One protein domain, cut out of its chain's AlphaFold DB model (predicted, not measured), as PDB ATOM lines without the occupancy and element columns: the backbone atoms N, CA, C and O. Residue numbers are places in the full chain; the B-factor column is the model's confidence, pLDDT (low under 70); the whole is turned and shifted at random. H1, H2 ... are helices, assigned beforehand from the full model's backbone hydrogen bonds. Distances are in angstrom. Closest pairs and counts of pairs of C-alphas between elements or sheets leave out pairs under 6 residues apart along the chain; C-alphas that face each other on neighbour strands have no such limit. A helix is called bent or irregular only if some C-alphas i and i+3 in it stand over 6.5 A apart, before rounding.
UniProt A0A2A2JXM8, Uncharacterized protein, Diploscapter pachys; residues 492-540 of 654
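AT A GLANCE: This is residues 492 to 540 of the 654 residues of an uncharacterized protein of Diploscapter pachys (UniProt A0A2A2JXM8). Two long helices, H1 and then H2, run side by side in opposite directions as a loose U, with a gap between them and a short link closing one end. Residues 514 to 523, of which 521 to 523 belong to H2, stand free at that end. The printed part has 49 residues and no named strand; its class is all helix. It is loose, with a radius of gyration of the C-alphas of 12.7 A, and a rod in outline, spanning 39 by 19 by 10 A.

HOW THE PARTS SIT: H1, residues 492 to 514, and H2, residues 521 to 540, are near each other: no pair of their C-alphas is within 8 A, but 11 pairs are within 10 A. In H2 every O i to N i+4 pair is within hydrogen-bond range; in H1 17 of 19 are.

IN THESE COORDINATES: H1 begins at C-alpha 492 (123.238, 187.554, 102.375) and is 33.5 A long. It is neither bent nor irregular, but only just: C-alphas 508 and 511 are 6.4 A apart. H2 is 28.7 A long and ends at C-alpha 540 (124.953, 202.152, 108.836).

THE WHOLE: The two farthest C-alphas, of Ala 492 and Arg 518, are 38.8 A apart. The printed part has no cut. Mean pLDDT of the printed part is 78.7; residues 492 to 493 and 511 to 518 are under 70.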
ATOM      1  N   ALA A 492     124.445 188.063 101.730       69.50
ATOM      2  CA  ALA A 492     123.238 187.554 102.375       69.50
ATOM      3  C   ALA A 492     123.554 186.568 103.517       69.50
ATOM      4  O   ALA A 492     122.951 186.658 104.591       69.50
ATOM      5  N   LEU A 493     124.523 185.665 103.334       63.28
ATOM      6  CA  LEU A 493     125.004 184.747 104.374       63.28
ATOM      7  C   LEU A 493     125.670 185.479 105.551       63.28
ATOM      8  O   LEU A 493     125.345 185.187 106.704       63.28
ATOM      9  N   GLU A 494     126.538 186.460 105.293       72.94
ATOM     10  CA  GLU A 494     127.189 187.250 106.350       72.94
ATOM     11  C   GLU A 494     126.164 188.131 107.108       72.94
ATOM     12  O   GLU A 494     126.158 188.142 108.346       72.94
ATOM     13  N   LYS A 495     125.200 188.760 106.408       77.56
ATOM     14  CA  LYS A 495     124.060 189.482 107.021       77.56
ATOM     15  C   LYS A 495     123.187 188.553 107.892       77.56
ATOM     16  O   LYS A 495     122.831 188.924 109.014       77.56
ATOM     17  N   ARG A 496     122.885 187.325 107.439       85.00
ATOM     18  CA  ARG A 496     122.149 186.307 108.228       85.00
ATOM     19  C   ARG A 496     122.939 185.838 109.456       85.00
ATOM     20  O   ARG A 496     122.353 185.694 110.528       85.00
ATOM     21  N   GLY A 497     124.254 185.646 109.334       86.56
ATOM     22  CA  GLY A 497     125.130 185.258 110.445       86.56
ATOM     23  C   GLY A 497     125.156 186.290 111.578       86.56
ATOM     24  O   GLY A 497     125.037 185.927 112.748       86.56
ATOM     25  N   LEU A 498     125.224 187.582 111.236       83.94
ATOM     26  CA  LEU A 498     125.133 188.674 112.213       83.94
ATOM     27  C   LEU A 498     123.766 188.725 112.909       83.94
ATOM     28  O   LEU A 498     123.712 188.905 114.127       83.94
ATOM     29  N   LEU A 499     122.669 188.505 112.174       85.25
ATOM     30  CA  LEU A 499     121.326 188.454 112.759       85.25
ATOM     31  C   LEU A 499     121.197 187.306 113.777       85.25
ATOM     32  O   LEU A 499     120.728 187.521 114.895       85.25
ATOM     33  N   TYR A 500     121.693 186.111 113.435       81.38
ATOM     34  CA  TYR A 500     121.751 184.972 114.359       81.38
ATOM     35  C   TYR A 500     122.613 185.262 115.595       81.38
ATOM     36  O   TYR A 500     122.211 184.916 116.703       81.38
ATOM     37  N   ALA A 501     123.761 185.931 115.441       83.31
ATOM     38  CA  ALA A 501     124.614 186.304 116.570       83.31
ATOM     39  C   ALA A 501     123.921 187.283 117.537       83.31
ATOM     40  O   ALA A 501     124.030 187.121 118.753       83.31
ATOM     41  N   VAL A 502     123.164 188.259 117.020       87.31
ATOM     42  CA  VAL A 502     122.377 189.200 117.837       87.31
ATOM     43  C   VAL A 502     121.235 188.486 118.569       87.31
ATOM     44  O   VAL A 502     121.064 188.699 119.769       87.31
ATOM     45  N   VAL A 503     120.496 187.597 117.894       87.75
ATOM     46  CA  VAL A 503     119.422 186.803 118.523       87.75
ATOM     47  C   VAL A 503     119.979 185.857 119.593       87.75
ATOM     48  O   VAL A 503     119.389 185.736 120.666       87.75
ATOM     49  N   LEU A 504     121.133 185.224 119.354       84.44
ATOM     50  CA  LEU A 504     121.796 184.369 120.343       84.44
ATOM     51  C   LEU A 504     122.257 185.177 121.570       84.44
ATOM     52  O   LEU A 504     122.041 184.747 122.702       84.44
ATOM     53  N   LEU A 505     122.838 186.364 121.360       82.94
ATOM     54  CA  LEU A 505     123.244 187.270 122.441       82.94
ATOM     55  C   LEU A 505     122.051 187.728 123.286       82.94
ATOM     56  O   LEU A 505     122.128 187.667 124.512       82.94
ATOM     57  N   ASP A 506     120.943 188.138 122.667       84.62
ATOM     58  CA  ASP A 506     119.726 188.508 123.400       84.62
ATOM     59  C   ASP A 506     119.152 187.308 124.177       84.62
ATOM     60  O   ASP A 506     118.888 187.416 125.375       84.62
ATOM     61  N   THR A 507     119.072 186.133 123.545       82.94
ATOM     62  CA  THR A 507     118.532 184.899 124.151       82.94
ATOM     63  C   THR A 507     119.367 184.402 125.338       82.94
ATOM     64  O   THR A 507     118.807 183.878 126.299       82.94
ATOM     65  N   VAL A 508     120.692 184.587 125.324       84.06
ATOM     66  CA  VAL A 508     121.589 184.195 126.431       84.06
ATOM     67  C   VAL A 508     121.654 185.265 127.536       84.06
ATOM     68  O   VAL A 508     121.761 184.938 128.723       84.06
ATOM     69  N   LEU A 509     121.563 186.553 127.187       78.69
ATOM     70  CA  LEU A 509     121.709 187.649 128.152       78.69
ATOM     71  C   LEU A 509     120.388 188.056 128.829       78.69
ATOM     72  O   LEU A 509     120.422 188.459 129.994       78.69
ATOM     73  N   ARG A 510     119.223 187.898 128.180       76.62
ATOM     74  CA  ARG A 510     117.902 188.174 128.788       76.62
ATOM     75  C   ARG A 510     117.611 187.341 130.048       76.62
ATOM     76  O   ARG A 510     117.250 187.954 131.055       76.62
ATOM     77  N   PRO A 511     117.788 186.001 130.070       68.06
ATOM     78  CA  PRO A 511     117.535 185.191 131.266       68.06
ATOM     79  C   PRO A 511     118.426 185.605 132.441       68.06
ATOM     80  O   PRO A 511     117.956 185.745 133.571       68.06
ATOM     81  N   SER A 512     119.693 185.917 132.151       62.16
ATOM     82  CA  SER A 512     120.671 186.435 133.118       62.16
ATOM     83  C   SER A 512     120.259 187.781 133.737       62.16
ATOM     84  O   SER A 512     120.718 188.124 134.827       62.16
ATOM     85  N   PHE A 513     119.386 188.542 133.068       55.78
ATOM     86  CA  PHE A 513     118.829 189.805 133.558       55.78
ATOM     87  C   PHE A 513     117.561 189.627 134.414       55.78
ATOM     88  O   PHE A 513     117.262 190.498 135.230       55.78
ATOM     89  N   TRP A 514     116.837 188.513 134.247       55.03
ATOM     90  CA  TRP A 514     115.625 188.173 135.008       55.03
ATOM     91  C   TRP A 514     115.901 187.342 136.269       55.03
ATOM     92  O   TRP A 514     115.226 187.528 137.277       55.03
ATOM     93  N   LEU A 515     116.921 186.477 136.264       60.78
ATOM     94  CA  LEU A 515     117.265 185.570 137.375       60.78
ATOM     95  C   LEU A 515     117.962 186.250 138.579       60.78
ATOM     96  O   LEU A 515     118.821 185.663 139.233       60.78
ATOM     97  N   GLY A 516     117.623 187.508 138.882       54.81
ATOM     98  CA  GLY A 516     117.991 188.199 140.130       54.81
ATOM     99  C   GLY A 516     119.482 188.497 140.370       54.81
ATOM    100  O   GLY A 516     119.815 189.165 141.352       54.81
ATOM    101  N   MET A 517     120.393 188.049 139.499       57.31
ATOM    102  CA  MET A 517     121.834 188.233 139.683       57.31
ATOM    103  C   MET A 517     122.227 189.718 139.719       57.31
ATOM    104  O   MET A 517     121.943 190.494 138.803       57.31
ATOM    105  N   ARG A 518     122.943 190.121 140.779       69.19
ATOM    106  CA  ARG A 518     123.438 191.495 140.984       69.19
ATOM    107  C   ARG A 518     124.645 191.814 140.090       69.19
ATOM    108  O   ARG A 518     125.751 192.038 140.572       69.19
ATOM    109  N   ILE A 519     124.415 191.874 138.779       77.06
ATOM    110  CA  ILE A 519     125.383 192.377 137.796       77.06
ATOM    111  C   ILE A 519     125.765 193.827 138.169       77.06
ATOM    112  O   ILE A 519     124.869 194.674 138.258       77.06
ATOM    113  N   PRO A 520     127.060 194.154 138.367       86.62
ATOM    114  CA  PRO A 520     127.487 195.503 138.734       86.62
ATOM    115  C   PRO A 520     127.045 196.569 137.723       86.62
ATOM    116  O   PRO A 520     127.053 196.341 136.511       86.62
ATOM    117  N   VAL A 521     126.745 197.780 138.207       79.19
ATOM    118  CA  VAL A 521     126.292 198.916 137.370       79.19
ATOM    119  C   VAL A 521     127.272 199.227 136.228       79.19
ATOM    120  O   VAL A 521     126.851 199.599 135.134       79.19
ATOM    121  N   VAL A 522     128.573 199.008 136.450       75.50
ATOM    122  CA  VAL A 522     129.625 199.143 135.430       75.50
ATOM    123  C   VAL A 522     129.407 198.172 134.262       75.50
ATOM    124  O   VAL A 522     129.415 198.602 133.113       75.50
ATOM    125  N   MET A 523     129.123 196.893 134.535       79.25
ATOM    126  CA  MET A 523     128.861 195.891 133.493       79.25
ATOM    127  C   MET A 523     127.571 196.189 132.721       79.25
ATOM    128  O   MET A 523     127.550 196.041 131.503       79.25
ATOM    129  N   ARG A 524     126.523 196.701 133.387       80.94
ATOM    130  CA  ARG A 524     125.302 197.164 132.697       80.94
ATOM    131  C   ARG A 524     125.585 198.318 131.724       80.94
ATOM    132  O   ARG A 524     125.047 198.321 130.622       80.94
ATOM    133  N   ARG A 525     126.458 199.268 132.093       80.75
ATOM    134  CA  ARG A 525     126.887 200.362 131.198       80.75
ATOM    135  C   ARG A 525     127.745 199.868 130.029       80.75
ATOM    136  O   ARG A 525     127.540 200.332 128.913       80.75
ATOM    137  N   ILE A 526     128.652 198.917 130.264       85.38
ATOM    138  CA  ILE A 526     129.467 198.301 129.204       85.38
ATOM    139  C   ILE A 526     128.572 197.558 128.203       85.38
ATOM    140  O   ILE A 526     128.667 197.814 127.006       85.38
ATOM    141  N   ALA A 527     127.645 196.719 128.678       85.94
ATOM    142  CA  ALA A 527     126.699 196.007 127.819       85.94
ATOM    143  C   ALA A 527     125.847 196.974 126.975       85.94
ATOM    144  O   ALA A 527     125.790 196.830 125.756       85.94
ATOM    145  N   ALA A 528     125.257 198.007 127.589       84.50
ATOM    146  CA  ALA A 528     124.477 199.017 126.869       84.50
ATOM    147  C   ALA A 528     125.310 199.790 125.826       84.50
ATOM    148  O   ALA A 528     124.816 200.082 124.738       84.50
ATOM    149  N   SER A 529     126.583 200.081 126.120       86.00
ATOM    150  CA  SER A 529     127.501 200.700 125.157       86.00
ATOM    151  C   SER A 529     127.791 199.787 123.962       86.00
ATOM    152  O   SER A 529     127.795 200.260 122.830       86.00
ATOM    153  N   ILE A 530     128.011 198.489 124.198       89.19
ATOM    154  CA  ILE A 530     128.271 197.497 123.143       89.19
ATOM    155  C   ILE A 530     127.032 197.317 122.257       89.19
ATOM    156  O   ILE A 530     127.143 197.422 121.039       89.19
ATOM    157  N   PHE A 531     125.845 197.136 122.850       89.75
ATOM    158  CA  PHE A 531     124.587 197.043 122.097       89.75
ATOM    159  C   PHE A 531     124.317 198.301 121.259       89.75
ATOM    160  O   PHE A 531     123.932 198.181 120.100       89.75
ATOM    161  N   SER A 532     124.575 199.498 121.799       83.31
ATOM    162  CA  SER A 532     124.436 200.759 121.054       83.31
ATOM    163  C   SER A 532     125.395 200.834 119.855       83.31
ATOM    164  O   SER A 532     124.974 201.155 118.746       83.31
ATOM    165  N   MET A 533     126.667 200.457 120.040       85.94
ATOM    166  CA  MET A 533     127.658 200.426 118.955       85.94
ATOM    167  C   MET A 533     127.306 199.406 117.862       85.94
ATOM    168  O   MET A 533     127.398 199.739 116.682       85.94
ATOM    169  N   LEU A 534     126.854 198.200 118.229       89.44
ATOM    170  CA  LEU A 534     126.374 197.198 117.268       89.44
ATOM    171  C   LEU A 534     125.131 197.678 116.508       89.44
ATOM    172  O   LEU A 534     125.077 197.533 115.292       89.44
ATOM    173  N   TYR A 535     124.161 198.285 117.197       86.88
ATOM    174  CA  TYR A 535     122.940 198.792 116.568       86.88
ATOM    175  C   TYR A 535     123.235 199.910 115.556       86.88
ATOM    176  O   TYR A 535     122.698 199.900 114.451       86.88
ATOM    177  N   VAL A 536     124.142 200.837 115.894       83.44
ATOM    178  CA  VAL A 536     124.608 201.879 114.963       83.44
ATOM    179  C   VAL A 536     125.361 201.270 113.778       83.44
ATOM    180  O   VAL A 536     125.067 201.634 112.644       83.44
ATOM    181  N   ALA A 537     126.278 200.323 114.009       82.62
ATOM    182  CA  ALA A 537     127.048 199.682 112.940       82.62
ATOM    183  C   ALA A 537     126.149 198.930 111.940       82.62
ATOM    184  O   ALA A 537     126.297 199.102 110.728       82.62
ATOM    185  N   ILE A 538     125.175 198.162 112.443       85.50
ATOM    186  CA  ILE A 538     124.162 197.484 111.622       85.50
ATOM    187  C   ILE A 538     123.340 198.522 110.849       85.50
ATOM    188  O   ILE A 538     123.242 198.418 109.630       85.50
ATOM    189  N   GLY A 539     122.838 199.564 111.522       80.88
ATOM    190  CA  GLY A 539     122.065 200.637 110.891       80.88
ATOM    191  C   GLY A 539     122.812 201.357 109.763       80.88
ATOM    192  O   GLY A 539     122.217 201.654 108.728       80.88
ATOM    193  N   THR A 540     124.122 201.589 109.913       78.50
ATOM    194  CA  THR A 540     124.953 202.152 108.836       78.50
ATOM    195  C   THR A 540     125.172 201.178 107.678       78.50
ATOM    196  O   THR A 540     125.158 201.609 106.530       78.50
TER     197      THR A 540